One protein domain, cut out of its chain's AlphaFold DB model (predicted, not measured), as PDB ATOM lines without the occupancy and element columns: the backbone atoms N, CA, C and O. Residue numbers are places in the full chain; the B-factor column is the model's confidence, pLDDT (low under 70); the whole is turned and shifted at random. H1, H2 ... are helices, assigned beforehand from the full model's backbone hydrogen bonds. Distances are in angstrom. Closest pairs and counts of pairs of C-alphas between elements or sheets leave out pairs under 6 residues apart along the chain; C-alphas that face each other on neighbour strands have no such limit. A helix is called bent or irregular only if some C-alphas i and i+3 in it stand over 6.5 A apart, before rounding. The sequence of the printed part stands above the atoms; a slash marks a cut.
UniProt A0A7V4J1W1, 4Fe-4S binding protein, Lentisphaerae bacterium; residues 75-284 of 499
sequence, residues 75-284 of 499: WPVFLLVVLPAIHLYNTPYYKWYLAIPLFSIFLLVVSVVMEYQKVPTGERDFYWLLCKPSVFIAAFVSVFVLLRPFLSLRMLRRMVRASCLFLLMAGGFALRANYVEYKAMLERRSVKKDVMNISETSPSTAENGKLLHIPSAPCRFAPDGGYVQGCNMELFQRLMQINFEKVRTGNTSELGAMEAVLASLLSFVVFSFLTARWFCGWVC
ATOM      1  N   TRP A  75      16.425  30.922 -24.542       91.19
ATOM      2  CA  TRP A  75      16.171  32.264 -24.009       91.19
ATOM      3  C   TRP A  75      17.391  33.192 -24.045       91.19
ATOM      4  O   TRP A  75      17.230  34.322 -24.508       91.19
ATOM      5  N   PRO A  76      18.623  32.745 -23.718       91.69
ATOM      6  CA  PRO A  76      19.818  33.562 -23.894       91.69
ATOM      7  C   PRO A  76      20.019  33.978 -25.343       91.69
ATOM      8  O   PRO A  76      20.393  35.112 -25.625       91.69
ATOM      9  N   VAL A  77      19.723  33.077 -26.280       93.00
ATOM     10  CA  VAL A  77      19.833  33.359 -27.711       93.00
ATOM     11  C   VAL A  77      18.798  34.395 -28.131       93.00
ATOM     12  O   VAL A  77      19.118  35.336 -28.856       93.00
ATOM     13  N   PHE A  78      17.566  34.287 -27.641       93.25
ATOM     14  CA  PHE A  78      16.559  35.307 -27.896       93.25
ATOM     15  C   PHE A  78      16.975  36.678 -27.332       93.25
ATOM     16  O   PHE A  78      16.961  37.671 -28.063       93.25
ATOM     17  N   LEU A  79      17.408  36.723 -26.069       92.56
ATOM     18  CA  LEU A  79      17.749  37.950 -25.353       92.56
ATOM     19  C   LEU A  79      19.019  38.635 -25.877       92.56
ATOM     20  O   LEU A  79      19.027  39.851 -26.042       92.56
ATOM     21  N   LEU A  80      20.084  37.872 -26.137       92.50
ATOM     22  CA  LEU A  80      21.411  38.404 -26.471       92.50
ATOM     23  C   LEU A  80      21.699  38.436 -27.973       92.50
ATOM     24  O   LEU A  80      22.524  39.231 -28.418       92.50
ATOM     25  N   VAL A  81      21.027  37.599 -28.770       94.50
ATOM     26  CA  VAL A  81      21.235  37.539 -30.224       94.50
ATOM     27  C   VAL A  81      20.042  38.155 -30.951       94.50
ATOM     28  O   VAL A  81      20.208  39.143 -31.660       94.50
ATOM     29  N   VAL A  82      18.825  37.647 -30.765       94.25
ATOM     30  CA  VAL A  82      17.676  38.066 -31.590       94.25
ATOM     31  C   VAL A  82      17.216  39.496 -31.285       94.25
ATOM     32  O   VAL A  82      17.088  40.302 -32.210       94.25
ATOM     33  N   LEU A  83      16.983  39.844 -30.014       92.88
ATOM     34  CA  LEU A  83      16.479  41.173 -29.642       92.88
ATOM     35  C   LEU A  83      17.426  42.311 -30.073       92.88
ATOM     36  O   LEU A  83      16.948  43.264 -30.704       92.88
ATOM     37  N   PRO A  84      18.752  42.238 -29.836       92.69
ATOM     38  CA  PRO A  84      19.655  43.284 -30.298       92.69
ATOM     39  C   PRO A  84      19.741  43.332 -31.825       92.69
ATOM     40  O   PRO A  84      19.767  44.427 -32.381       92.69
ATOM     41  N   ALA A  85      19.673  42.193 -32.532       93.19
ATOM     42  CA  ALA A  85      19.632  42.185 -33.997       93.19
ATOM     43  C   ALA A  85      18.415  42.936 -34.562       93.19
ATOM     44  O   ALA A  85      18.523  43.578 -35.608       93.19
ATOM     45  N   ILE A  86      17.262  42.877 -33.889       92.12
ATOM     46  CA  ILE A  86      16.048  43.601 -34.291       92.12
ATOM     47  C   ILE A  86      16.189  45.102 -34.005       92.12
ATOM     48  O   ILE A  86      15.882  45.937 -34.860       92.12
ATOM     49  N   HIS A  87      16.643  45.466 -32.804       90.50
ATOM     50  CA  HIS A  87      16.620  46.859 -32.357       90.50
ATOM     51  C   HIS A  87      17.835  47.682 -32.796       90.50
ATOM     52  O   HIS A  87      17.675  48.876 -33.065       90.50
ATOM     53  N   LEU A  88      19.013  47.065 -32.934       89.62
ATOM     54  CA  LEU A  88      20.256  47.745 -33.301       89.62
ATOM     55  C   LEU A  88      20.506  47.808 -34.811       89.62
ATOM     56  O   LEU A  88      21.344  48.596 -35.206       89.62
ATOM     57  N   TYR A  89      19.779  47.074 -35.664       87.38
ATOM     58  CA  TYR A  89      20.081  46.934 -37.107       87.38
ATOM     59  C   TYR A  89      20.421  48.234 -37.868       87.38
ATOM     60  O   TYR A  89      21.297  48.231 -38.723       87.38
ATOM     61  N   ASN A  90      19.753  49.348 -37.544       84.25
ATOM     62  CA  ASN A  90      19.959  50.652 -38.197       84.25
ATOM     63  C   ASN A  90      20.735  51.656 -37.323       84.25
ATOM     64  O   ASN A  90      20.603  52.861 -37.517       84.25
ATOM     65  N   THR A  91      21.464  51.199 -36.306       87.12
ATOM     66  CA  THR A  91      22.233  52.059 -35.395       87.12
ATOM     67  C   THR A  91      23.735  51.845 -35.607       87.12
ATOM     68  O   THR A  91      24.146  50.769 -36.049       87.12
ATOM     69  N   PRO A  92      24.592  52.828 -35.272       86.94
ATOM     70  CA  PRO A  92      26.046  52.664 -35.386       86.94
ATOM     71  C   PRO A  92      26.585  51.511 -34.521       86.94
ATOM     72  O   PRO A  92      27.601  50.902 -34.852       86.94
ATOM     73  N   TYR A  93      25.872  51.156 -33.448       88.69
ATOM     74  CA  TYR A  93      26.226  50.058 -32.550       88.69
ATOM     75  C   TYR A  93      26.021  48.667 -33.162       88.69
ATOM     76  O   TYR A  93      26.523  47.693 -32.606       88.69
ATOM     77  N   TYR A  94      25.329  48.545 -34.304       91.00
ATOM     78  CA  TYR A  94      25.106  47.250 -34.949       91.00
ATOM     79  C   TYR A  94      26.416  46.532 -35.276       91.00
ATOM     80  O   TYR A  94      26.532  45.338 -35.023       91.00
ATOM     81  N   LYS A  95      27.424  47.266 -35.770       91.06
ATOM     82  CA  LYS A  95      28.732  46.702 -36.139       91.06
ATOM     83  C   LYS A  95      29.440  46.066 -34.942       91.06
ATOM     84  O   LYS A  95      29.953  44.962 -35.062       91.06
ATOM     85  N   TRP A  96      29.408  46.731 -33.789       93.00
ATOM     86  CA  TRP A  96      29.957  46.202 -32.538       93.00
ATOM     87  C   TRP A  96      29.166  44.997 -32.037       93.00
ATOM     88  O   TRP A  96      29.748  44.002 -31.618       93.00
ATOM     89  N   TYR A  97      27.839  45.053 -32.146       94.12
ATOM     90  CA  TYR A  97      26.973  43.934 -31.793       94.12
ATOM     91  C   TYR A  97      27.282  42.666 -32.609       94.12
ATOM     92  O   TYR A  97      27.217  41.575 -32.047       94.12
ATOM     93  N   LEU A  98      27.678  42.778 -33.887       94.19
ATOM     94  CA  LEU A  98      28.028  41.616 -34.723       94.19
ATOM     95  C   LEU A  98      29.186  40.769 -34.162       94.19
ATOM     96  O   LEU A  98      29.294  39.596 -34.526       94.19
ATOM     97  N   ALA A  99      29.988  41.300 -33.233       95.50
ATOM     98  CA  ALA A  99      30.981  40.517 -32.503       95.50
ATOM     99  C   ALA A  99      30.346  39.362 -31.703       95.50
ATOM    100  O   ALA A  99      30.933  38.288 -31.624       95.50
ATOM    101  N   ILE A 100      29.132  39.536 -31.162       94.50
ATOM    102  CA  ILE A 100      28.442  38.512 -30.358       94.50
ATOM    103  C   ILE A 100      28.029  37.297 -31.220       94.50
ATOM    104  O   ILE A 100      28.389  36.169 -30.861       94.50
ATOM    105  N   PRO A 101      27.328  37.463 -32.365       95.75
ATOM    106  CA  PRO A 101      27.065  36.362 -33.290       95.75
ATOM    107  C   PRO A 101      28.327  35.652 -33.790       95.75
ATOM    108  O   PRO A 101      28.363  34.422 -33.829       95.75
ATOM    109  N   LEU A 102      29.373  36.408 -34.145       96.50
ATOM    110  CA  LEU A 102      30.641  35.838 -34.611       96.50
ATOM    111  C   LEU A 102      31.319  35.008 -33.518       96.50
ATOM    112  O   LEU A 102      31.733  33.877 -33.768       96.50
ATOM    113  N   PHE A 103      31.359  35.529 -32.290       96.06
ATOM    114  CA  PHE A 103      31.904  34.817 -31.141       96.06
ATOM    115  C   PHE A 103      31.116  33.540 -30.826       96.06
ATOM    116  O   PHE A 103      31.711  32.512 -30.523       96.06
ATOM    117  N   SER A 104      29.788  33.560 -30.972       95.19
ATOM    118  CA  SER A 104      28.949  32.367 -30.773       95.19
ATOM    119  C   SER A 104      29.285  31.252 -31.771       95.19
ATOM    120  O   SER A 104      29.340  30.082 -31.394       95.19
ATOM    121  N   ILE A 105      29.551  31.602 -33.035       96.50
ATOM    122  CA  ILE A 105      29.988  30.644 -34.064       96.50
ATOM    123  C   ILE A 105      31.394  30.124 -33.756       96.50
ATOM    124  O   ILE A 105      31.632  28.921 -33.839       96.50
ATOM    125  N   PHE A 106      32.311  31.005 -33.352       96.56
ATOM    126  CA  PHE A 106      33.650  30.606 -32.922       96.56
ATOM    127  C   PHE A 106      33.601  29.610 -31.753       96.56
ATOM    128  O   PHE A 106      34.237  28.559 -31.813       96.56
ATOM    129  N   LEU A 107      32.780  29.879 -30.732       94.62
ATOM    130  CA  LEU A 107      32.578  28.971 -29.601       94.62
ATOM    131  C   LEU A 107      32.034  27.607 -30.030       94.62
ATOM    132  O   LEU A 107      32.420  26.600 -29.439       94.62
ATOM    133  N   LEU A 108      31.169  27.548 -31.046       95.12
ATOM    134  CA  LEU A 108      30.708  26.273 -31.591       95.12
ATOM    135  C   LEU A 108      31.868  25.477 -32.185       95.12
ATOM    136  O   LEU A 108      32.017  24.305 -31.854       95.12
ATOM    137  N   VAL A 109      32.698  26.106 -33.021       95.44
ATOM    138  CA  VAL A 109      33.856  25.439 -33.636       95.44
ATOM    139  C   VAL A 109      34.798  24.909 -32.559       95.44
ATOM    140  O   VAL A 109      35.141  23.730 -32.577       95.44
ATOM    141  N   VAL A 110      35.146  25.741 -31.572       95.12
ATOM    142  CA  VAL A 110      35.996  25.333 -30.444       95.12
ATOM    143  C   VAL A 110      35.356  24.185 -29.661       95.12
ATOM    144  O   VAL A 110      36.020  23.186 -29.398       95.12
ATOM    145  N   SER A 111      34.063  24.280 -29.333       93.44
ATOM    146  CA  SER A 111      33.348  23.233 -28.595       93.44
ATOM    147  C   SER A 111      33.344  21.903 -29.343       93.44
ATOM    148  O   SER A 111      33.516  20.869 -28.707       93.44
ATOM    149  N   VAL A 112      33.147  21.918 -30.664       93.44
ATOM    150  CA  VAL A 112      33.155  20.700 -31.483       93.44
ATOM    151  C   VAL A 112      34.550  20.087 -31.511       93.44
ATOM    152  O   VAL A 112      34.693  18.896 -31.256       93.44
ATOM    153  N   VAL A 113      35.590  20.893 -31.747       93.25
ATOM    154  CA  VAL A 113      36.981  20.414 -31.755       93.25
ATOM    155  C   VAL A 113      37.356  19.789 -30.410       93.25
ATOM    156  O   VAL A 113      37.915  18.694 -30.380       93.25
ATOM    157  N   MET A 114      37.002  20.437 -29.297       93.00
ATOM    158  CA  MET A 114      37.276  19.919 -27.955       93.00
ATOM    159  C   MET A 114      36.559  18.597 -27.662       93.00
ATOM    160  O   MET A 114      37.128  17.745 -26.986       93.00
ATOM    161  N   GLU A 115      35.322  18.405 -28.130       91.12
ATOM    162  CA  GLU A 115      34.618  17.128 -27.945       91.12
ATOM    163  C   GLU A 115      35.186  16.024 -28.844       91.12
ATOM    164  O   GLU A 115      35.345  14.893 -28.390       91.12
ATOM    165  N   TYR A 116      35.592  16.344 -30.075       91.81
ATOM    166  CA  TYR A 116      36.260  15.385 -30.961       91.81
ATOM    167  C   TYR A 116      37.631  14.935 -30.435       91.81
ATOM    168  O   TYR A 116      38.010  13.783 -30.623       91.81
ATOM    169  N   GLN A 117      38.361  15.796 -29.722       91.44
ATOM    170  CA  GLN A 117      39.625  15.421 -29.072       91.44
ATOM    171  C   GLN A 117      39.452  14.397 -27.941       91.44
ATOM    172  O   GLN A 117      40.403  13.694 -27.610       91.44
ATOM    173  N   LYS A 118      38.253  14.298 -27.349       91.44
ATOM    174  CA  LYS A 118      37.939  13.319 -26.297       91.44
ATOM    175  C   LYS A 118      37.537  11.953 -26.853       91.44
ATOM    176  O   LYS A 118      37.363  11.018 -26.075       91.44
ATOM    177  N   VAL A 119      37.353  11.833 -28.169       90.56
ATOM    178  CA  VAL A 119      37.028  10.557 -28.812       90.56
ATOM    179  C   VAL A 119      38.236   9.615 -28.692       90.56
ATOM    180  O   VAL A 119      39.358  10.034 -29.004       90.56
ATOM    181  N   PRO A 120      38.045   8.354 -28.258       91.44
ATOM    182  CA  PRO A 120      39.121   7.371 -28.173       91.44
ATOM    183  C   PRO A 120      39.888   7.229 -29.496       91.44
ATOM    184  O   PRO A 120      39.303   7.224 -30.578       91.44
ATOM    185  N   THR A 121      41.213   7.082 -29.422       84.81
ATOM    186  CA  THR A 121      42.101   7.055 -30.599       84.81
ATOM    187  C   THR A 121      41.801   5.922 -31.582       84.81
ATOM    188  O   THR A 121      42.029   6.103 -32.774       84.81
ATOM    189  N   GLY A 122      41.264   4.797 -31.100       84.19
ATOM    190  CA  GLY A 122      40.874   3.645 -31.920       84.19
ATOM    191  C   GLY A 122      39.543   3.795 -32.664       84.19
ATOM    192  O   GLY A 122      39.196   2.913 -33.438       84.19
ATOM    193  N   GLU A 123      38.800   4.883 -32.451       84.75
ATOM    194  CA  GLU A 123      37.450   5.068 -32.997       84.75
ATOM    195  C   GLU A 123      37.288   6.424 -33.692       84.75
ATOM    196  O   GLU A 123      36.267   7.093 -33.550       84.75
ATOM    197  N   ARG A 124      38.309   6.891 -34.416       76.44
ATOM    198  CA  ARG A 124      38.287   8.193 -35.105       76.44
ATOM    199  C   ARG A 124      37.459   8.165 -36.397       76.44
ATOM    200  O   ARG A 124      37.991   8.380 -37.480       76.44
ATOM    201  N   ASP A 125      36.158   7.957 -36.252       84.12
ATOM    202  CA  ASP A 125      35.170   8.075 -37.322       84.12
ATOM    203  C   ASP A 125      34.430   9.425 -37.280       84.12
ATOM    204  O   ASP A 125      34.633  10.268 -36.400       84.12
ATOM    205  N   PHE A 126      33.566   9.659 -38.270       86.00
ATOM    206  CA  PHE A 126      32.702  10.835 -38.318       86.00
ATOM    207  C   PHE A 126      31.439  10.635 -37.464       86.00
ATOM    208  O   PHE A 126      30.588   9.802 -37.775       86.00
ATOM    209  N   TYR A 127      31.274  11.467 -36.430       84.38
ATOM    210  CA  TYR A 127      30.175  11.402 -35.452       84.38
ATOM    211  C   TYR A 127      29.202  12.580 -35.549       84.38
ATOM    212  O   TYR A 127      28.586  12.973 -34.558       84.38
ATOM    213  N   TRP A 128      29.069  13.177 -36.737       87.56
ATOM    214  CA  TRP A 128      28.297  14.404 -36.932       87.56
ATOM    215  C   TRP A 128      28.804  15.555 -36.050       87.56
ATOM    216  O   TRP A 128      30.007  15.815 -35.997       87.56
ATOM    217  N   LEU A 129      27.908  16.297 -35.399       88.06
ATOM    218  CA  LEU A 129      28.254  17.494 -34.651       88.06
ATOM    219  C   LEU A 129      28.134  17.227 -33.143       88.06
ATOM    220  O   LEU A 129      27.037  17.224 -32.576       88.06
ATOM    221  N   LEU A 130      29.289  17.008 -32.510       89.25
ATOM    222  CA  LEU A 130      29.424  16.793 -31.070       89.25
ATOM    223  C   LEU A 130      29.538  18.142 -30.353       89.25
ATOM    224  O   LEU A 130      30.604  18.751 -30.333       89.25
ATOM    225  N   CYS A 131      28.441  18.657 -29.806       89.00
ATOM    226  CA  CYS A 131      28.460  19.901 -29.045       89.00
ATOM    227  C   CYS A 131      27.264  20.027 -28.105       89.00
ATOM    228  O   CYS A 131      26.188  19.464 -28.327       89.00
ATOM    229  N   LYS A 132      27.432  20.845 -27.063       85.81
ATOM    230  CA  LYS A 132      26.342  21.135 -26.135       85.81
ATOM    231  C   LYS A 132      25.216  21.915 -26.833       85.81
ATOM    232  O   LYS A 132      25.503  22.879 -27.553       85.81
ATOM    233  N   PRO A 133      23.944  21.597 -26.532       81.12
ATOM    234  CA  PRO A 133      22.773  22.278 -27.088       81.12
ATOM    235  C   PRO A 133      22.849  23.811 -26.977       81.12
ATOM    236  O   PRO A 133      22.601  24.530 -27.941       81.12
ATOM    237  N   SER A 134      23.270  24.333 -25.822       83.62
ATOM    238  CA  SER A 134      23.365  25.777 -25.568       83.62
ATOM    239  C   SER A 134      24.267  26.528 -26.549       83.62
ATOM    240  O   SER A 134      23.889  27.596 -27.034       83.62
ATOM    241  N   VAL A 135      25.421  25.955 -26.887       88.44
ATOM    242  CA  VAL A 135      26.377  26.542 -27.835       88.44
ATOM    243  C   VAL A 135      25.840  26.437 -29.262       88.44
ATOM    244  O   VAL A 135      25.922  27.391 -30.038       88.44
ATOM    245  N   PHE A 136      25.210  25.304 -29.588       90.44
ATOM    246  CA  PHE A 136      24.636  25.071 -30.906       90.44
ATOM    247  C   PHE A 136      23.530  26.069 -31.267       90.44
ATOM    248  O   PHE A 136      23.609  26.674 -32.334       90.44
ATOM    249  N   ILE A 137      22.516  26.284 -30.410       89.38
ATOM    250  CA  ILE A 137      21.409  27.219 -30.733       89.38
ATOM    251  C   ILE A 137      21.960  28.620 -30.969       89.38
ATOM    252  O   ILE A 137      21.536  29.297 -31.909       89.38
ATOM    253  N   ALA A 138      22.896  29.050 -30.119       92.06
ATOM    254  CA  ALA A 138      23.492  30.371 -30.212       92.06
ATOM    255  C   ALA A 138      24.160  30.564 -31.574       92.06
ATOM    256  O   ALA A 138      23.822  31.508 -32.288       92.06
ATOM    257  N   ALA A 139      25.029  29.638 -31.981       94.69
ATOM    258  CA  ALA A 139      25.679  29.679 -33.286       94.69
ATOM    259  C   ALA A 139      24.682  29.547 -34.449       94.69
ATOM    260  O   ALA A 139      24.733  30.329 -35.397       94.69
ATOM    261  N   PHE A 140      23.727  28.619 -34.357       93.81
ATOM    262  CA  PHE A 140      22.712  28.372 -35.381       93.81
ATOM    263  C   PHE A 140      21.888  29.624 -35.700       93.81
ATOM    264  O   PHE A 140      21.735  29.998 -36.861       93.81
ATOM    265  N   VAL A 141      21.388  30.317 -34.675       94.81
ATOM    266  CA  VAL A 141      20.638  31.569 -34.854       94.81
ATOM    267  C   VAL A 141      21.561  32.699 -35.317       94.81
ATOM    268  O   VAL A 141      21.169  33.500 -36.169       94.81
ATOM    269  N   SER A 142      22.798  32.737 -34.814       96.38
ATOM    270  CA  SER A 142      23.804  33.740 -35.186       96.38
ATOM    271  C   SER A 142      24.122  33.727 -36.680       96.38
ATOM    272  O   SER A 142      24.215  34.794 -37.288       96.38
ATOM    273  N   VAL A 143      24.185  32.545 -37.303       96.44
ATOM    274  CA  VAL A 143      24.352  32.411 -38.759       96.44
ATOM    275  C   VAL A 143      23.240  33.150 -39.509       96.44
ATOM    276  O   VAL A 143      23.521  33.923 -40.422       96.44
ATOM    277  N   PHE A 144      21.974  33.005 -39.106       95.06
ATOM    278  CA  PHE A 144      20.869  33.704 -39.776       95.06
ATOM    279  C   PHE A 144      20.886  35.217 -39.559       95.06
ATOM    280  O   PHE A 144      20.508  35.960 -40.467       95.06
ATOM    281  N   VAL A 145      21.333  35.687 -38.390       94.19
ATOM    282  CA  VAL A 145      21.507  37.124 -38.134       94.19
ATOM    283  C   VAL A 145      22.569  37.715 -39.061       94.19
ATOM    284  O   VAL A 145      22.330  38.771 -39.647       94.19
ATOM    285  N   LEU A 146      23.695  37.020 -39.240       94.56
ATOM    286  CA  LEU A 146      24.792  37.449 -40.112       94.56
ATOM    287  C   LEU A 146      24.438  37.363 -41.599       94.56
ATOM    288  O   LEU A 146      24.854  38.215 -42.378       94.56
ATOM    289  N   LEU A 147      23.643  36.367 -41.999       93.62
ATOM    290  CA  LEU A 147      23.225  36.193 -43.390       93.62
ATOM    291  C   LEU A 147      22.071  37.117 -43.801       93.62
ATOM    292  O   LEU A 147      21.905  37.387 -44.990       93.62
ATOM    293  N   ARG A 148      21.271  37.621 -42.852       91.44
ATOM    294  CA  ARG A 148      20.097  38.469 -43.132       91.44
ATOM    295  C   ARG A 148      20.371  39.610 -44.131       91.44
ATOM    296  O   ARG A 148      19.533  39.764 -45.018       91.44
ATOM    297  N   PRO A 149      21.459  40.402 -44.038       89.69
ATOM    298  CA  PRO A 149      21.698  41.518 -44.960       89.69
ATOM    299  C   PRO A 149      21.895  41.080 -46.418       89.69
ATOM    300  O   PRO A 149      21.609  41.848 -47.331       89.69
ATOM    301  N   PHE A 150      22.354  39.845 -46.636       91.50
ATOM    302  CA  PHE A 150      22.693  39.304 -47.953       91.50
ATOM    303  C   PHE A 150      21.553  38.494 -48.583       91.50
ATOM    304  O   PHE A 150      21.575  38.197 -49.777       91.50
ATOM    305  N   LEU A 151      20.543  38.118 -47.794       91.62
ATOM    306  CA  LEU A 151      19.465  37.239 -48.232       91.62
ATOM    307  C   LEU A 151      18.160  38.006 -48.452       91.62
ATOM    308  O   LEU A 151      17.674  38.733 -47.589       91.62
ATOM    309  N   SER A 152      17.506  37.743 -49.586       91.75
ATOM    310  CA  SER A 152      16.112  38.162 -49.777       91.75
ATOM    311  C   SER A 152      15.196  37.498 -48.743       91.75
ATOM    312  O   SER A 152      15.447  36.372 -48.303       91.75
ATOM    313  N   LEU A 153      14.067  38.138 -48.419       91.06
ATOM    314  CA  LEU A 153      13.076  37.598 -47.476       91.06
ATOM    315  C   LEU A 153      12.611  36.181 -47.861       91.06
ATOM    316  O   LEU A 153      12.412  35.321 -47.000       91.06
ATOM    317  N   ARG A 154      12.491  35.912 -49.169       91.69
ATOM    318  CA  ARG A 154      12.168  34.585 -49.708       91.69
ATOM    319  C   ARG A 154      13.237  33.555 -49.355       91.69
ATOM    320  O   ARG A 154      12.884  32.464 -48.902       91.69
ATOM    321  N   MET A 155      14.504  33.889 -49.611       92.94
ATOM    322  CA  MET A 155      15.644  32.997 -49.401       92.94
ATOM    323  C   MET A 155      15.844  32.733 -47.911       92.94
ATOM    324  O   MET A 155      15.865  31.576 -47.505       92.94
ATOM    325  N   LEU A 156      15.842  33.792 -47.093       93.50
ATOM    326  CA  LEU A 156      15.946  33.693 -45.640       93.50
ATOM    327  C   LEU A 156      14.862  32.769 -45.073       93.50
ATOM    328  O   LEU A 156      15.163  31.832 -44.340       93.50
ATOM    329  N   ARG A 157      13.601  32.956 -45.483       93.25
ATOM    330  CA  ARG A 157      12.497  32.088 -45.054       93.25
ATOM    331  C   ARG A 157      12.689  30.636 -45.485       93.25
ATOM    332  O   ARG A 157      12.347  29.741 -44.722       93.25
ATOM    333  N   ARG A 158      13.173  30.375 -46.702       92.56
ATOM    334  CA  ARG A 158      13.432  29.000 -47.167       92.56
ATOM    335  C   ARG A 158      14.549  28.345 -46.358       92.56
ATOM    336  O   ARG A 158      14.352  27.219 -45.915       92.56
ATOM    337  N   MET A 159      15.648  29.059 -46.124       94.50
ATOM    338  CA  MET A 159      16.788  28.550 -45.362       94.50
ATOM    339  C   MET A 159      16.402  28.254 -43.913       94.50
ATOM    340  O   MET A 159      16.568  27.123 -43.481       94.50
ATOM    341  N   VAL A 160      15.775  29.203 -43.202       94.69
ATOM    342  CA  VAL A 160      15.311  28.982 -41.817       94.69
ATOM    343  C   VAL A 160      14.397  27.758 -41.739       94.69
ATOM    344  O   VAL A 160      14.583  26.892 -40.892       94.69
ATOM    345  N   ARG A 161      13.444  27.631 -42.669       93.50
ATOM    346  CA  ARG A 161      12.504  26.503 -42.687       93.50
ATOM    347  C   ARG A 161      13.171  25.163 -42.958       93.50
ATOM    348  O   ARG A 161      12.779  24.185 -42.331       93.50
ATOM    349  N   ALA A 162      14.119  25.108 -43.891       91.81
ATOM    350  CA  ALA A 162      14.855  23.890 -44.211       91.81
ATOM    351  C   ALA A 162      15.760  23.475 -43.044       91.81
ATOM    352  O   ALA A 162      15.725  22.325 -42.613       91.81
ATOM    353  N   SER A 163      16.490  24.429 -42.466       92.00
ATOM    354  CA  SER A 163      17.369  24.183 -41.327       92.00
ATOM    355  C   SER A 163      16.594  23.778 -40.072       92.00
ATOM    356  O   SER A 163      16.979  22.819 -39.412       92.00
ATOM    357  N   CYS A 164      15.468  24.430 -39.758       91.38
ATOM    358  CA  CYS A 164      14.606  24.020 -38.646       91.38
ATOM    359  C   CYS A 164      13.909  22.677 -38.903       91.38
ATOM    360  O   CYS A 164      13.723  21.920 -37.958       91.38
ATOM    361  N   LEU A 165      13.538  22.356 -40.150       88.88
ATOM    362  CA  LEU A 165      13.004  21.034 -40.494       88.88
ATOM    363  C   LEU A 165      14.034  19.947 -40.170       88.88
ATOM    364  O   LEU A 165      13.714  19.011 -39.444       88.88
ATOM    365  N   PHE A 166      15.272  20.116 -40.643       86.44
ATOM    366  CA  PHE A 166      16.370  19.204 -40.333       86.44
ATOM    367  C   PHE A 166      16.612  19.116 -38.822       86.44
ATOM    368  O   PHE A 166      16.615  18.026 -38.264       86.44
ATOM    369  N   LEU A 167      16.717  20.253 -38.131       86.19
ATOM    370  CA  LEU A 167      16.964  20.298 -36.692       86.19
ATOM    371  C   LEU A 167      15.879  19.585 -35.872       86.19
ATOM    372  O   LEU A 167      16.166  18.836 -34.943       86.19
ATOM    373  N   LEU A 168      14.612  19.836 -36.191       85.44
ATOM    374  CA  LEU A 168      13.490  19.330 -35.405       85.44
ATOM    375  C   LEU A 168      13.140  17.875 -35.731       85.44
ATOM    376  O   LEU A 168      12.453  17.251 -34.929       85.44
ATOM    377  N   MET A 169      13.579  17.346 -36.878       80.44
ATOM    378  CA  MET A 169      13.289  15.967 -37.297       80.44
ATOM    379  C   MET A 169      14.503  15.040 -37.209       80.44
ATOM    380  O   MET A 169      14.362  13.909 -36.767       80.44
ATOM    381  N   ALA A 170      15.678  15.514 -37.621       76.88
ATOM    382  CA  ALA A 170      16.926  14.754 -37.667       76.88
ATOM    383  C   ALA A 170      17.964  15.238 -36.640       76.88
ATOM    384  O   ALA A 170      19.024  14.628 -36.512       76.88
ATOM    385  N   GLY A 171      17.685  16.309 -35.883       75.31
ATOM    386  CA  GLY A 171      18.612  16.825 -34.870       75.31
ATOM    387  C   GLY A 171      18.918  15.804 -33.778       75.31
ATOM    388  O   GLY A 171      20.062  15.701 -33.357       75.31
ATOM    389  N   GLY A 172      17.947  14.966 -33.407       73.38
ATOM    390  CA  GLY A 172      18.195  13.848 -32.506       73.38
ATOM    391  C   GLY A 172      19.003  12.713 -33.121       73.38
ATOM    392  O   GLY A 172      19.256  11.755 -32.423       73.38
ATOM    393  N   PHE A 173      19.487  12.791 -34.356       75.81
ATOM    394  CA  PHE A 173      20.528  11.894 -34.872       75.81
ATOM    395  C   PHE A 173      21.838  12.651 -35.119       75.81
ATOM    396  O   PHE A 173      22.900  12.206 -34.699       75.81
ATOM    397  N   ALA A 174      21.743  13.826 -35.746       79.38
ATOM    398  CA  ALA A 174      22.891  14.611 -36.190       79.38
ATOM    399  C   ALA A 174      23.573  15.446 -35.086       79.38
ATOM    400  O   ALA A 174      24.677  15.944 -35.302       79.38
ATOM    401  N   LEU A 175      22.925  15.651 -33.932       83.44
ATOM    402  CA  LEU A 175      23.432  16.497 -32.846       83.44
ATOM    403  C   LEU A 175      23.506  15.709 -31.538       83.44
ATOM    404  O   LEU A 175      22.490  15.198 -31.055       83.44
ATOM    405  N   ARG A 176      24.695  15.639 -30.940       85.06
ATOM    406  CA  ARG A 176      24.929  14.991 -29.640       85.06
ATOM    407  C   ARG A 176      25.829  15.835 -28.764       85.06
ATOM    408  O   ARG A 176      26.700  16.520 -29.285       85.06
ATOM    409  N   ALA A 177      25.638  15.784 -27.447       83.94
ATOM    410  CA  ALA A 177      26.472  16.556 -26.536       83.94
ATOM    411  C   ALA A 177      27.913  16.037 -26.517       83.94
ATOM    412  O   ALA A 177      28.845  16.834 -26.425       83.94
ATOM    413  N   ASN A 178      28.084  14.717 -26.603       87.31
ATOM    414  CA  ASN A 178      29.377  14.046 -26.598       87.31
ATOM    415  C   ASN A 178      29.299  12.666 -27.277       87.31
ATOM    416  O   ASN A 178      28.228  12.168 -27.633       87.31
ATOM    417  N   TYR A 179      30.463  12.047 -27.440       88.31
ATOM    418  CA  TYR A 179      30.611  10.738 -28.070       88.31
ATOM    419  C   TYR A 179      29.926   9.592 -27.294       88.31
ATOM    420  O   TYR A 179      29.345   8.698 -27.906       88.31
ATOM    421  N   VAL A 180      29.909   9.639 -25.956       87.69
ATOM    422  CA  VAL A 180      29.239   8.617 -25.125       87.69
ATOM    423  C   VAL A 180      27.733   8.601 -25.394       87.69
ATOM    424  O   VAL A 180      27.134   7.546 -25.588       87.69
ATOM    425  N   GLU A 181      27.114   9.777 -25.474       84.56
ATOM    426  CA  GLU A 181      25.695   9.926 -25.793       84.56
ATOM    427  C   GLU A 181      25.375   9.483 -27.230       84.56
ATOM    428  O   GLU A 181      24.303   8.929 -27.499       84.56
ATOM    429  N   TYR A 182      26.308   9.709 -28.161       85.50
ATOM    430  CA  TYR A 182      26.193   9.220 -29.531       85.50
ATOM    431  C   TYR A 182      26.168   7.685 -29.578       85.50
ATOM    432  O   TYR A 182      25.248   7.113 -30.163       85.50
ATOM    433  N   LYS A 183      27.104   7.012 -28.896       86.88
ATOM    434  CA  LYS A 183      27.109   5.544 -28.791       86.88
ATOM    435  C   LYS A 183      25.849   4.996 -28.134       86.88
ATOM    436  O   LYS A 183      25.211   4.107 -28.693       86.88
ATOM    437  N   ALA A 184      25.424   5.600 -27.027       83.44
ATOM    438  CA  ALA A 184      24.195   5.208 -26.343       83.44
ATOM    439  C   ALA A 184      22.952   5.326 -27.248       83.44
ATOM    440  O   ALA A 184      21.987   4.586 -27.074       83.44
ATOM    441  N   MET A 185      22.936   6.254 -28.214       81.81
ATOM    442  CA  MET A 185      21.879   6.303 -29.230       81.81
ATOM    443  C   MET A 185      21.972   5.146 -30.224       81.81
ATOM    444  O   MET A 185      20.953   4.511 -30.495       81.81
ATOM    445  N   LEU A 186      23.158   4.854 -30.760       81.56
ATOM    446  CA  LEU A 186      23.322   3.743 -31.701       81.56
ATOM    447  C   LEU A 186      22.900   2.407 -31.079       81.56
ATOM    448  O   LEU A 186      22.197   1.629 -31.721       81.56
ATOM    449  N   GLU A 187      23.244   2.188 -29.812       82.38
ATOM    450  CA  GLU A 187      22.816   1.017 -29.040       82.38
ATOM    451  C   GLU A 187      21.294   0.950 -28.869       82.38
ATOM    452  O   GLU A 187      20.702  -0.120 -28.968       82.38
ATOM    453  N   ARG A 188      20.614   2.088 -28.672       76.25
ATOM    454  CA  ARG A 188      19.142   2.103 -28.629       76.25
ATOM    455  C   ARG A 188      18.514   1.754 -29.977       76.25
ATOM    456  O   ARG A 188      17.457   1.134 -29.993       76.25
ATOM    457  N   ARG A 189      19.140   2.138 -31.097       73.00
ATOM    458  CA  ARG A 189      18.640   1.845 -32.454       73.00
ATOM    459  C   ARG A 189      18.834   0.401 -32.886       73.00
ATOM    460  O   ARG A 189      18.055  -0.079 -33.706       73.00
ATOM    461  N   SER A 190      19.875  -0.271 -32.401       71.81
ATOM    462  CA  SER A 190      20.164  -1.651 -32.804       71.81
ATOM    463  C   SER A 190      19.100  -2.633 -32.302       71.81
ATOM    464  O   SER A 190      18.867  -3.666 -32.929       71.81
ATOM    465  N   VAL A 191      18.391  -2.288 -31.223       69.50
ATOM    466  CA  VAL A 191      17.310  -3.101 -30.658       69.50
ATOM    467  C   VAL A 191      15.984  -2.794 -31.364       69.50
ATOM    468  O   VAL A 191      15.316  -1.805 -31.060       69.50
ATOM    469  N   LYS A 192      15.551  -3.670 -32.279       63.47
ATOM    470  CA  LYS A 192      14.178  -3.635 -32.811       63.47
ATOM    471  C   LYS A 192      13.196  -4.053 -31.716       63.47
ATOM    472  O   LYS A 192      13.300  -5.154 -31.186       63.47
ATOM    473  N   LYS A 193      12.227  -3.193 -31.405       62.03
ATOM    474  CA  LYS A 193      11.108  -3.511 -30.509       62.03
ATOM    475  C   LYS A 193       9.787  -3.308 -31.235       62.03
ATOM    476  O   LYS A 193       9.626  -2.324 -31.951       62.03
ATOM    477  N   ASP A 194       8.827  -4.187 -30.968       55.56
ATOM    478  CA  ASP A 194       7.459  -4.076 -31.497       55.56
ATOM    479  C   ASP A 194       6.677  -2.907 -30.871       55.56
ATOM    480  O   ASP A 194       5.684  -2.435 -31.426       55.56
ATOM    481  N   VAL A 195       7.132  -2.405 -29.716       60.22
ATOM    482  CA  VAL A 195       6.526  -1.282 -28.992       60.22
ATOM    483  C   VAL A 195       7.588  -0.229 -28.686       60.22
ATOM    484  O   VAL A 195       8.575  -0.505 -28.006       60.22
ATOM    485  N   MET A 196       7.357   0.995 -29.165       59.41
ATOM    486  CA  MET A 196       8.230   2.144 -28.906       59.41
ATOM    487  C   MET A 196       8.154   2.562 -27.431       59.41
ATOM    488  O   MET A 196       7.069   2.868 -26.924       59.41
ATOM    489  N   ASN A 197       9.301   2.625 -26.754       63.25
ATOM    490  CA  ASN A 197       9.388   3.076 -25.365       63.25
ATOM    491  C   ASN A 197       9.470   4.601 -25.268       63.25
ATOM    492  O   ASN A 197      10.026   5.282 -26.127       63.25
ATOM    493  N   ILE A 198       8.984   5.163 -24.157       66.94
ATOM    494  CA  ILE A 198       9.049   6.612 -23.902       66.94
ATOM    495  C   ILE A 198      10.501   7.116 -23.914       66.94
ATOM    496  O   ILE A 198      10.750   8.217 -24.406       66.94
ATOM    497  N   SER A 199      11.451   6.307 -23.439       61.44
ATOM    498  CA  SER A 199      12.886   6.615 -23.427       61.44
ATOM    499  C   SER A 199      13.515   6.716 -24.823       61.44
ATOM    500  O   SER A 199      14.478   7.455 -24.991       61.44
ATOM    501  N   GLU A 200      12.949   6.050 -25.835       58.81
ATOM    502  CA  GLU A 200      13.403   6.114 -27.241       58.81
ATOM    503  C   GLU A 200      12.968   7.419 -27.937       58.81
ATOM    504  O   GLU A 200      13.453   7.757 -29.015       58.81
ATOM    505  N   THR A 201      12.071   8.173 -27.293       62.81
ATOM    506  CA  THR A 201      11.527   9.460 -27.765       62.81
ATOM    507  C   THR A 201      12.038  10.662 -26.965       62.81
ATOM    508  O   THR A 201      11.500  11.768 -27.066       62.81
ATOM    509  N   SER A 202      13.037  10.449 -26.108       62.66
ATOM    510  CA  SER A 202      13.679  11.522 -25.350       62.66
ATOM    511  C   SER A 202      14.582  12.349 -26.275       62.66
ATOM    512  O   SER A 202      15.342  11.762 -27.041       62.66
ATOM    513  N   PRO A 203      14.510  13.691 -26.236       64.19
ATOM    514  CA  PRO A 203      15.328  14.553 -27.075       64.19
ATOM    515  C   PRO A 203      16.805  14.414 -26.709       64.19
ATOM    516  O   PRO A 203      17.149  14.217 -25.543       64.19
ATOM    517  N   SER A 204      17.678  14.643 -27.688       58.28
ATOM    518  CA  SER A 204      19.140  14.697 -27.517       58.28
ATOM    519  C   SER A 204      19.633  15.835 -26.613       58.28
ATOM    520  O   SER A 204      20.823  16.028 -26.412       58.28
ATOM    521  N   THR A 205      18.712  16.650 -26.105       54.66
ATOM    522  CA  THR A 205      18.980  17.784 -25.222       54.66
ATOM    523  C   THR A 205      18.324  17.598 -23.858       54.66
ATOM    524  O   THR A 205      18.034  18.597 -23.201       54.66
ATOM    525  N   ALA A 206      17.979  16.366 -23.470       58.41
ATOM    526  CA  ALA A 206      17.357  16.090 -22.182       58.41
ATOM    527  C   ALA A 206      18.323  16.467 -21.039       58.41
ATOM    528  O   ALA A 206      19.082  15.646 -20.538       58.41
ATOM    529  N   GLU A 207      18.308  17.738 -20.640       61.03
ATOM    530  CA  GLU A 207      18.899  18.207 -19.393       61.03
ATOM    531  C   GLU A 207      18.003  17.730 -18.248       61.03
ATOM    532  O   GLU A 207      16.799  17.982 -18.275       61.03
ATOM    533  N   ASN A 208      18.589  17.031 -17.271       61.75
ATOM    534  CA  ASN A 208      17.949  16.444 -16.086       61.75
ATOM    535  C   ASN A 208      16.622  17.120 -15.672       61.75
ATOM    536  O   ASN A 208      16.622  18.140 -14.986       61.75
ATOM    537  N   GLY A 209      15.489  16.535 -16.078       63.03
ATOM    538  CA  GLY A 209      14.146  16.950 -15.650       63.03
ATOM    539  C   GLY A 209      13.514  18.138 -16.389       63.03
ATOM    540  O   GLY A 209      12.400  18.522 -16.042       63.03
ATOM    541  N   LYS A 210      14.159  18.714 -17.412       74.81
ATOM    542  CA  LYS A 210      13.616  19.837 -18.195       74.81
ATOM    543  C   LYS A 210      12.951  19.368 -19.498       74.81
ATOM    544  O   LYS A 210      13.446  18.478 -20.183       74.81
ATOM    545  N   LEU A 211      11.847  20.010 -19.877       77.31
ATOM    546  CA  LEU A 211      11.054  19.743 -21.083       77.31
ATOM    547  C   LEU A 211      11.022  20.971 -22.014       77.31
ATOM    548  O   LEU A 211      10.182  21.859 -21.893       77.31
ATOM    549  N   LEU A 212      11.915  21.039 -23.004       80.25
ATOM    550  CA  LEU A 212      11.874  22.147 -23.961       80.25
ATOM    551  C   LEU A 212      10.718  21.962 -24.952       80.25
ATOM    552  O   LEU A 212      10.763  21.083 -25.818       80.25
ATOM    553  N   HIS A 213       9.725  22.845 -24.863       85.88
ATOM    554  CA  HIS A 213       8.631  22.968 -25.820       85.88
ATOM    555  C   HIS A 213       8.638  24.353 -26.475       85.88
ATOM    556  O   HIS A 213       8.865  25.373 -25.827       85.88
ATOM    557  N   ILE A 214       8.390  24.386 -27.785       86.56
ATOM    558  CA  ILE A 214       8.290  25.622 -28.572       86.56
ATOM    559  C   ILE A 214       6.919  25.693 -29.265       86.56
ATOM    560  O   ILE A 214       6.315  24.640 -29.496       86.56
ATOM    561  N   PRO A 215       6.420  26.881 -29.671       84.25
ATOM    562  CA  PRO A 215       5.139  27.059 -30.382       84.25
ATOM    563  C   PRO A 215       5.121  26.509 -31.823       84.25
ATOM    564  O   PRO A 215       4.677  27.153 -32.774       84.25
ATOM    565  N   SER A 216       5.639  25.303 -32.028       85.38
ATOM    566  CA  SER A 216       5.670  24.608 -33.306       85.38
ATOM    567  C   SER A 216       5.259  23.142 -33.126       85.38
ATOM    568  O   SER A 216       4.932  22.719 -32.017       85.38
ATOM    569  N   ALA A 217       5.212  22.368 -34.216       82.88
ATOM    570  CA  ALA A 217       4.736  20.979 -34.197       82.88
ATOM    571  C   ALA A 217       5.847  19.920 -34.401       82.88
ATOM    572  O   ALA A 217       5.699  19.077 -35.290       82.88
ATOM    573  N   PRO A 218       6.953  19.939 -33.630       85.69
ATOM    574  CA  PRO A 218       7.927  18.858 -33.634       85.69
ATOM    575  C   PRO A 218       7.278  17.603 -33.039       85.69
ATOM    576  O   PRO A 218       6.470  17.679 -32.107       85.69
ATOM    577  N   CYS A 219       7.583  16.447 -33.615       84.06
ATOM    578  CA  CYS A 219       6.990  15.195 -33.180       84.06
ATOM    579  C   CYS A 219       7.858  14.552 -32.104       84.06
ATOM    580  O   CYS A 219       9.032  14.296 -32.344       84.06
ATOM    581  N   ARG A 220       7.253  14.230 -30.956       82.62
ATOM    582  CA  ARG A 220       7.905  13.429 -29.913       82.62
ATOM    583  C   ARG A 220       8.364  12.072 -30.450       82.62
ATOM    584  O   ARG A 220       9.441  11.614 -30.121       82.62
ATOM    585  N   PHE A 221       7.544  11.438 -31.284       79.50
ATOM    586  CA  PHE A 221       7.797  10.096 -31.815       79.50
ATOM    587  C   PHE A 221       8.845  10.072 -32.936       79.50
ATOM    588  O   PHE A 221       9.054   9.026 -33.543       79.50
ATOM    589  N   ALA A 222       9.481  11.209 -33.243       77.00
ATOM    590  CA  ALA A 222      10.667  11.195 -34.083       77.00
ATOM    591  C   ALA A 222      11.756  10.345 -33.389       77.00
ATOM    592  O   ALA A 222      11.989  10.535 -32.193       77.00
ATOM    593  N   PRO A 223      12.377   9.387 -34.093       66.94
ATOM    594  CA  PRO A 223      13.333   8.459 -33.494       66.94
ATOM    595  C   PRO A 223      14.559   9.191 -32.935       66.94
ATOM    596  O   PRO A 223      15.130  10.041 -33.616       66.94
ATOM    597  N   ASP A 224      14.939   8.851 -31.695       65.19
ATOM    598  CA  ASP A 224      15.946   9.548 -30.869       65.19
ATOM    599  C   ASP A 224      15.634  11.020 -30.570       65.19
ATOM    600  O   ASP A 224      16.515  11.810 -30.211       65.19
ATOM    601  N   GLY A 225      14.354  11.369 -30.707       62.69
ATOM    602  CA  GLY A 225      13.815  12.693 -30.475       62.69
ATOM    603  C   GLY A 225      14.186  13.709 -31.555       62.69
ATOM    604  O   GLY A 225      15.031  13.506 -32.423       62.69
ATOM    605  N   GLY A 226      13.522  14.857 -31.509       67.38
ATOM    606  CA  GLY A 226      14.041  16.068 -32.133       67.38
ATOM    607  C   GLY A 226      14.954  16.817 -31.162       67.38
ATOM    608  O   GLY A 226      15.164  16.408 -30.023       67.38
ATOM    609  N   TYR A 227      15.407  17.998 -31.577       71.62
ATOM    610  CA  TYR A 227      16.076  18.959 -30.689       71.62
ATOM    611  C   TYR A 227      15.201  19.443 -29.506       71.62
ATOM    612  O   TYR A 227      15.669  20.088 -28.577       71.62
ATOM    613  N   VAL A 228      13.897  19.180 -29.553       78.88
ATOM    614  CA  VAL A 228      12.910  19.572 -28.543       78.88
ATOM    615  C   VAL A 228      12.029  18.370 -28.217       78.88
ATOM    616  O   VAL A 228      11.822  17.506 -29.071       78.88
ATOM    617  N   GLN A 229      11.485  18.322 -27.000       78.25
ATOM    618  CA  GLN A 229      10.791  17.145 -26.461       78.25
ATOM    619  C   GLN A 229       9.557  16.734 -27.278       78.25
ATOM    620  O   GLN A 229       9.225  15.554 -27.392       78.25
ATOM    621  N   GLY A 230       8.847  17.718 -27.821       83.88
ATOM    622  CA  GLY A 230       7.619  17.520 -28.575       83.88
ATOM    623  C   GLY A 230       6.865  18.831 -28.760       83.88
ATOM    624  O   GLY A 230       7.285  19.896 -28.303       83.88
ATOM    625  N   CYS A 231       5.736  18.780 -29.457       88.19
ATOM    626  CA  CYS A 231       4.837  19.926 -29.573       88.19
ATOM    627  C   CYS A 231       4.077  20.177 -28.264       88.19
ATOM    628  O   CYS A 231       3.931  19.266 -27.452       88.19
ATOM    629  N   ASN A 232       3.500  21.365 -28.073       89.12
ATOM    630  CA  ASN A 232       2.794  21.634 -26.814       89.12
ATOM    631  C   ASN A 232       1.463  20.861 -26.672       89.12
ATOM    632  O   ASN A 232       0.872  20.880 -25.602       89.12
ATOM    633  N   MET A 233       0.978  20.144 -27.703       90.06
ATOM    634  CA  MET A 233      -0.184  19.248 -27.515       90.06
ATOM    635  C   MET A 233       0.226  18.017 -26.719       90.06
ATOM    636  O   MET A 233      -0.557  17.490 -25.937       90.06
ATOM    637  N   GLU A 234       1.470  17.575 -26.889       90.25
ATOM    638  CA  GLU A 234       2.044  16.549 -26.033       90.25
ATOM    639  C   GLU A 234       2.182  17.073 -24.594       90.25
ATOM    640  O   GLU A 234       1.736  16.392 -23.673       90.25
ATOM    641  N   LEU A 235       2.626  18.324 -24.423       90.62
ATOM    642  CA  LEU A 235       2.698  18.998 -23.123       90.62
ATOM    643  C   LEU A 235       1.330  19.130 -22.429       90.62
ATOM    644  O   LEU A 235       1.218  18.832 -21.243       90.62
ATOM    645  N   PHE A 236       0.273  19.532 -23.143       92.25
ATOM    646  CA  PHE A 236      -1.072  19.607 -22.561       92.25
ATOM    647  C   PHE A 236      -1.600  18.232 -22.149       92.25
ATOM    648  O   PHE A 236      -2.230  18.115 -21.105       92.25
ATOM    649  N   GLN A 237      -1.314  17.172 -22.907       92.38
ATOM    650  CA  GLN A 237      -1.684  15.822 -22.476       92.38
ATOM    651  C   GLN A 237      -0.904  15.385 -21.235       92.38
ATOM    652  O   GLN A 237      -1.504  14.783 -20.352       92.38
ATOM    653  N   ARG A 238       0.388  15.730 -21.124       90.75
ATOM    654  CA  ARG A 238       1.163  15.503 -19.892       90.75
ATOM    655  C   ARG A 238       0.532  16.197 -18.697       90.75
ATOM    656  O   ARG A 238       0.393  15.565 -17.661       90.75
ATOM    657  N   LEU A 239       0.103  17.451 -18.854       92.69
ATOM    658  CA  LEU A 239      -0.618  18.173 -17.805       92.69
ATOM    659  C   LEU A 239      -1.866  17.401 -17.353       92.69
ATOM    660  O   LEU A 239      -2.092  17.254 -16.157       92.69
ATOM    661  N   MET A 240      -2.648  16.868 -18.298       93.06
ATOM    662  CA  MET A 240      -3.854  16.093 -17.978       93.06
ATOM    663  C   MET A 240      -3.558  14.728 -17.337       93.06
ATOM    664  O   MET A 240      -4.420  14.194 -16.644       93.06
ATOM    665  N   GLN A 241      -2.367  14.167 -17.552       91.44
ATOM    666  CA  GLN A 241      -1.930  12.885 -16.984       91.44
ATOM    667  C   GLN A 241      -1.342  13.001 -15.572       91.44
ATOM    668  O   GLN A 241      -1.059  11.972 -14.964       91.44
ATOM    669  N   ILE A 242      -1.125  14.210 -15.048       91.12
ATOM    670  CA  ILE A 242      -0.604  14.382 -13.686       91.12
ATOM    671  C   ILE A 242      -1.637  13.868 -12.684       91.12
ATOM    672  O   ILE A 242      -2.818  14.230 -12.733       91.12
ATOM    673  N   ASN A 243      -1.186  13.043 -11.738       90.31
ATOM    674  CA  ASN A 243      -2.049  12.571 -10.666       90.31
ATOM    675  C   ASN A 243      -2.054  13.578  -9.502       90.31
ATOM    676  O   ASN A 243      -1.192  13.550  -8.623       90.31
ATOM    677  N   PHE A 244      -3.061  14.453  -9.481       89.38
ATOM    678  CA  PHE A 244      -3.210  15.489  -8.450       89.38
ATOM    679  C   PHE A 244      -3.356  14.944  -7.021       89.38
ATOM    680  O   PHE A 244      -3.009  15.639  -6.069       89.38
ATOM    681  N   GLU A 245      -3.822  13.706  -6.850       88.88
ATOM    682  CA  GLU A 245      -3.906  13.074  -5.533       88.88
ATOM    683  C   GLU A 245      -2.512  12.720  -5.010       88.88
ATOM    684  O   GLU A 245      -2.161  13.090  -3.891       88.88
ATOM    685  N   LYS A 246      -1.654  12.146  -5.864       88.44
ATOM    686  CA  LYS A 246      -0.240  11.891  -5.532       88.44
ATOM    687  C   LYS A 246       0.557  13.175  -5.298       88.44
ATOM    688  O   LYS A 246       1.465  13.198  -4.464       88.44
ATOM    689  N   VAL A 247       0.221  14.245  -6.019       88.81
ATOM    690  CA  VAL A 247       0.785  15.582  -5.778       88.81
ATOM    691  C   VAL A 247       0.393  16.076  -4.384       88.81
ATOM    692  O   VAL A 247       1.255  16.536  -3.638       88.81
ATOM    693  N   ARG A 248      -0.881  15.924  -3.993       89.69
ATOM    694  CA  ARG A 248      -1.373  16.305  -2.659       89.69
ATOM    695  C   ARG A 248      -0.707  15.505  -1.537       89.69
ATOM    696  O   ARG A 248      -0.439  16.074  -0.485       89.69
ATOM    697  N   THR A 249      -0.400  14.226  -1.757       90.94
ATOM    698  CA  THR A 249       0.318  13.384  -0.782       90.94
ATOM    699  C   THR A 249       1.832  13.632  -0.750       90.94
ATOM    700  O   THR A 249       2.543  12.943  -0.027       90.94
ATOM    701  N   GLY A 250       2.353  14.581  -1.536       86.69
ATOM    702  CA  GLY A 250       3.768  14.956  -1.511       86.69
ATOM    703  C   GLY A 250       4.701  14.018  -2.283       86.69
ATOM    704  O   GLY A 250       5.897  13.981  -1.996       86.69
ATOM    705  N   ASN A 251       4.197  13.256  -3.263       90.25
ATOM    706  CA  ASN A 251       5.051  12.393  -4.078       90.25
ATOM    707  C   ASN A 251       6.039  13.236  -4.903       90.25
ATOM    708  O   ASN A 251       5.641  14.025  -5.762       90.25
ATOM    709  N   THR A 252       7.338  13.043  -4.667       85.38
ATOM    710  CA  THR A 252       8.414  13.839  -5.277       85.38
ATOM    711  C   THR A 252       8.475  13.716  -6.800       85.38
ATOM    712  O   THR A 252       8.815  14.689  -7.472       85.38
ATOM    713  N   SER A 253       8.114  12.556  -7.358       85.25
ATOM    714  CA  SER A 253       8.159  12.315  -8.806       85.25
ATOM    715  C   SER A 253       7.064  13.074  -9.561       85.25
ATOM    716  O   SER A 253       7.350  13.761 -10.542       85.25
ATOM    717  N   GLU A 254       5.826  13.021  -9.067       85.94
ATOM    718  CA  GLU A 254       4.680  13.738  -9.642       85.94
ATOM    719  C   GLU A 254       4.812  15.251  -9.438       85.94
ATOM    720  O   GLU A 254       4.495  16.028 -10.339       85.94
ATOM    721  N   LEU A 255       5.355  15.680  -8.291       86.06
ATOM    722  CA  LEU A 255       5.693  17.084  -8.045       86.06
ATOM    723  C   LEU A 255       6.709  17.604  -9.067       86.06
ATOM    724  O   LEU A 255       6.460  18.626  -9.701       86.06
ATOM    725  N   GLY A 256       7.812  16.881  -9.285       84.88
ATOM    726  CA  GLY A 256       8.810  17.258 -10.289       84.88
ATOM    727  C   GLY A 256       8.240  17.288 -11.713       84.88
ATOM    728  O   GLY A 256       8.536  18.203 -12.481       84.88
ATOM    729  N   ALA A 257       7.368  16.335 -12.063       85.62
ATOM    730  CA  ALA A 257       6.683  16.327 -13.355       85.62
ATOM    731  C   ALA A 257       5.767  17.552 -13.528       85.62
ATOM    732  O   ALA A 257       5.776  18.183 -14.587       85.62
ATOM    733  N   MET A 258       5.018  17.921 -12.487       88.25
ATOM    734  CA  MET A 258       4.166  19.108 -12.486       88.25
ATOM    735  C   MET A 258       4.980  20.397 -12.632       88.25
ATOM    736  O   MET A 258       4.640  21.233 -13.468       88.25
ATOM    737  N   GLU A 259       6.073  20.541 -11.878       87.12
ATOM    738  CA  GLU A 259       6.990  21.685 -11.978       87.12
ATOM    739  C   GLU A 259       7.529  21.841 -13.410       87.12
ATOM    740  O   GLU A 259       7.430  22.921 -13.999       87.12
ATOM    741  N   ALA A 260       8.018  20.752 -14.011       86.19
ATOM    742  CA  ALA A 260       8.540  20.759 -15.376       86.19
ATOM    743  C   ALA A 260       7.464  21.118 -16.416       86.19
ATOM    744  O   ALA A 260       7.715  21.917 -17.325       86.19
ATOM    745  N   VAL A 261       6.254  20.563 -16.288       89.81
ATOM    746  CA  VAL A 261       5.137  20.847 -17.201       89.81
ATOM    747  C   VAL A 261       4.715  22.313 -17.104       89.81
ATOM    748  O   VAL A 261       4.589  22.980 -18.133       89.81
ATOM    749  N   LEU A 262       4.548  22.847 -15.893       89.81
ATOM    750  CA  LEU A 262       4.130  24.234 -15.691       89.81
ATOM    751  C   LEU A 262       5.196  25.238 -16.151       89.81
ATOM    752  O   LEU A 262       4.864  26.216 -16.824       89.81
ATOM    753  N   ALA A 263       6.478  24.974 -15.879       88.56
ATOM    754  CA  ALA A 263       7.585  25.792 -16.378       88.56
ATOM    755  C   ALA A 263       7.621  25.844 -17.920       88.56
ATOM    756  O   ALA A 263       7.863  26.894 -18.530       88.56
ATOM    757  N   SER A 264       7.321  24.715 -18.561       89.25
ATOM    758  CA  SER A 264       7.256  24.599 -20.021       89.25
ATOM    759  C   SER A 264       6.034  25.309 -20.604       89.25
ATOM    760  O   SER A 264       6.141  25.962 -21.641       89.25
ATOM    761  N   LEU A 265       4.885  25.243 -19.923       91.12
ATOM    762  CA  LEU A 265       3.669  25.963 -20.311       91.12
ATOM    763  C   LEU A 265       3.873  27.475 -20.248       91.12
ATOM    764  O   LEU A 265       3.513  28.179 -21.189       91.12
ATOM    765  N   LEU A 266       4.510  27.970 -19.185       91.19
ATOM    766  CA  LEU A 266       4.858  29.382 -19.073       91.19
ATOM    767  C   LEU A 266       5.793  29.808 -20.210       91.19
ATOM    768  O   LEU A 266       5.534  30.807 -20.878       91.19
ATOM    769  N   SER A 267       6.831  29.016 -20.493       89.19
ATOM    770  CA  SER A 267       7.741  29.274 -21.615       89.19
ATOM    771  C   SER A 267       7.003  29.319 -22.960       89.19
ATOM    772  O   SER A 267       7.255  30.203 -23.779       89.19
ATOM    773  N   PHE A 268       6.047  28.412 -23.181       90.50
ATOM    774  CA  PHE A 268       5.201  28.402 -24.374       90.50
ATOM    775  C   PHE A 268       4.327  29.658 -24.492       90.50
ATOM    776  O   PHE A 268       4.231  30.224 -25.587       90.50
ATOM    777  N   VAL A 269       3.707  30.111 -23.397       91.81
ATOM    778  CA  VAL A 269       2.893  31.338 -23.377       91.81
ATOM    779  C   VAL A 269       3.761  32.552 -23.692       91.81
ATOM    780  O   VAL A 269       3.401  33.338 -24.568       91.81
ATOM    781  N   VAL A 270       4.934  32.663 -23.066       92.75
ATOM    782  CA  VAL A 270       5.875  33.760 -23.326       92.75
ATOM    783  C   VAL A 270       6.322  33.758 -24.789       92.75
ATOM    784  O   VAL A 270       6.241  34.789 -25.455       92.75
ATOM    785  N   PHE A 271       6.722  32.609 -25.346       91.44
ATOM    786  CA  PHE A 271       7.077  32.539 -26.765       91.44
ATOM    787  C   PHE A 271       5.905  32.891 -27.679       91.44
ATOM    788  O   PHE A 271       6.095  33.606 -28.664       91.44
ATOM    789  N   SER A 272       4.705  32.401 -27.370       91.94
ATOM    790  CA  SER A 272       3.506  32.697 -28.152       91.94
ATOM    791  C   SER A 272       3.158  34.182 -28.104       91.94
ATOM    792  O   SER A 272       2.777  34.724 -29.129       91.94
ATOM    793  N   PHE A 273       3.368  34.871 -26.984       93.81
ATOM    794  CA  PHE A 273       3.198  36.322 -26.915       93.81
ATOM    795  C   PHE A 273       4.241  37.066 -27.765       93.81
ATOM    796  O   PHE A 273       3.895  37.912 -28.591       93.81
ATOM    797  N   LEU A 274       5.522  36.718 -27.596       93.06
ATOM    798  CA  LEU A 274       6.640  37.415 -28.243       93.06
ATOM    799  C   LEU A 274       6.693  37.183 -29.757       93.06
ATOM    800  O   LEU A 274       7.200  38.014 -30.500       93.06
ATOM    801  N   THR A 275       6.198  36.046 -30.237       92.06
ATOM    802  CA  THR A 275       6.339  35.654 -31.649       92.06
ATOM    803  C   THR A 275       5.010  35.411 -32.357       92.06
ATOM    804  O   THR A 275       4.988  35.281 -33.583       92.06
ATOM    805  N   ALA A 276       3.898  35.358 -31.619       91.81
ATOM    806  CA  ALA A 276       2.584  34.995 -32.134       91.81
ATOM    807  C   ALA A 276       2.653  33.707 -32.978       91.81
ATOM    808  O   ALA A 276       3.346  32.748 -32.628       91.81
ATOM    809  N   ARG A 277       1.982  33.647 -34.134       93.44
ATOM    810  CA  ARG A 277       2.064  32.477 -35.030       93.44
ATOM    811  C   ARG A 277       3.300  32.454 -35.937       93.44
ATOM    812  O   ARG A 277       3.331  31.662 -36.883       93.44
ATOM    813  N   TRP A 278       4.335  33.261 -35.685       94.19
ATOM    814  CA  TRP A 278       5.551  33.285 -36.510       94.19
ATOM    815  C   TRP A 278       6.233  31.913 -36.597       94.19
ATOM    816  O   TRP A 278       6.611  31.483 -37.693       94.19
ATOM    817  N   PHE A 279       6.268  31.149 -35.497       92.69
ATOM    818  CA  PHE A 279       6.780  29.772 -35.501       92.69
ATOM    819  C   PHE A 279       6.055  28.877 -36.519       92.69
ATOM    820  O   PHE A 279       6.696  28.071 -37.195       92.69
ATOM    821  N   CYS A 280       4.740  29.041 -36.714       91.38
ATOM    822  CA  CYS A 280       3.982  28.294 -37.726       91.38
ATOM    823  C   CYS A 280       4.419  28.646 -39.161       91.38
ATOM    824  O   CYS A 280       4.354  27.803 -40.059       91.38
ATOM    825  N   GLY A 281       4.845  29.884 -39.410       91.75
ATOM    826  CA  GLY A 281       5.315  30.345 -40.716       91.75
ATOM    827  C   GLY A 281       6.753  29.935 -41.048       91.75
ATOM    828  O   GLY A 281       7.035  29.679 -42.225       91.75
ATOM    829  N   TRP A 282       7.617  29.869 -40.031       93.50
ATOM    830  CA  TRP A 282       9.077  29.877 -40.188       93.50
ATOM    831  C   TRP A 282       9.810  28.672 -39.595       93.50
ATOM    832  O   TRP A 282      10.815  28.263 -40.160       93.50
ATOM    833  N   VAL A 283       9.312  28.081 -38.510       93.12
ATOM    834  CA  VAL A 283      10.041  27.040 -37.756       93.12
ATOM    835  C   VAL A 283       9.349  25.680 -37.842       93.12
ATOM    836  O   VAL A 283       9.999  24.642 -37.879       93.12
ATOM    837  N   CYS A 284       8.018  25.666 -37.900       91.12
ATOM    838  CA  CYS A 284       7.220  24.451 -37.786       91.12
ATOM    839  C   CYS A 284       7.487  23.441 -38.922       91.12
ATOM    840  O   CYS A 284       7.257  23.778 -40.091       91.12
TER     841      CYS A 284
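AT A GLANCE: This is residues 75 to 284 of the 499 residues of the protein "4Fe-4S binding protein" of Lentisphaerae bacterium (UniProt A0A7V4J1W1). Two groups of helices lie on opposite sides of a long stretch without named elements, residues 202 to 231: H1, H3, H4 and H5 make one group, with H1 and H3 packed on H4, and long H10 with H8 along it makes the other. H11, after H10, leads back to H5, while H6 and H7 lie beyond the kinked end of H5, and residues 190 to 195 stick out. The printed part has 210 residues with eleven named helices, H1 to H11 in order, and no named strand; the class is all helix. It is compact, with a radius of gyration of the C-alphas of 19.0 A and spans of 58 by 50 by 30 A.

IN THESE COORDINATES: H1, residues 75 to 88, begins at C-alpha 75 (16.171, 32.264, -24.009) and is 18.5 A long. H2 is residues 94 to 97, and H3, residues 99 to 117, is 26.8 A long. H4, residues 133 to 150, is 26.9 A long and irregular, with C-alphas 146 and 149 7.0 A apart. H5, residues 153 to 174, is 27.4 A long and irregular, with C-alphas 169 and 172 7.2 A apart and a kink of 52 degrees near residue 168. H6 is residues 179 to 190, H7 198 to 201, H8 232 to 241 and H9 244 to 248. H10, residues 252 to 275, is 34.3 A long. H11, residues 278 to 282, ends at C-alpha 282 (9.077, 29.877, -40.188).

HOW THE PARTS SIT: H4 is the hub. With residues 137 to 145 alone it touches H1, the same way at a shallow tilt of 17 degrees, closest at the C-alphas of Val 77 and Ala 138, 5.3 A. H3 and H4 form a hairpin at a steep tilt of 44 degrees; the closest C-alphas, of Ile 105 and Ala 139, are 4.5 A apart. H4 and H5, also a hairpin, only just touch, with 3 pairs of C-alphas within 8 A, the closest Arg 148 and Leu 156 at 6.8 A. H2 touches H1, Tyr 94 to Leu 88, C-alphas 5.1 A apart. H5 and H6 are near each other. H7 touches no helix. H8 touches H10, opposite ways at a shallow tilt of 30 degrees, closest at the C-alphas of Leu 239 and Val 261, 6.4 A. H9 and H10 touch only at the corner, and only just, with 3 pairs; the C-alphas of Val 247 and Leu 255 are closest, 5.6 A. H11 only just touches H5, with 3 pairs, the C-alphas of Arg 161 and Trp 282 closest at 5.4 A. H10 is apart from H4 and H5. Every O i to N i+4 pair is within hydrogen-bond range in H3, H6, H8, H9, H10 and H11, against 8 of 10 in H1, 10 of 14 in H4 and 16 of 18 in H5; H2 and H7 are too short for such a pair.

THE WHOLE: The two C-alphas farthest apart, of Pro 92 and Asp 194, are 59.8 A apart. The printed part has no cut. The links H3 to H4 and H7 to H8 are long, with 15 and 30 residues. Mean pLDDT of the printed part is 85.9; residues 191 to 209 and 223 to 226 are under 70.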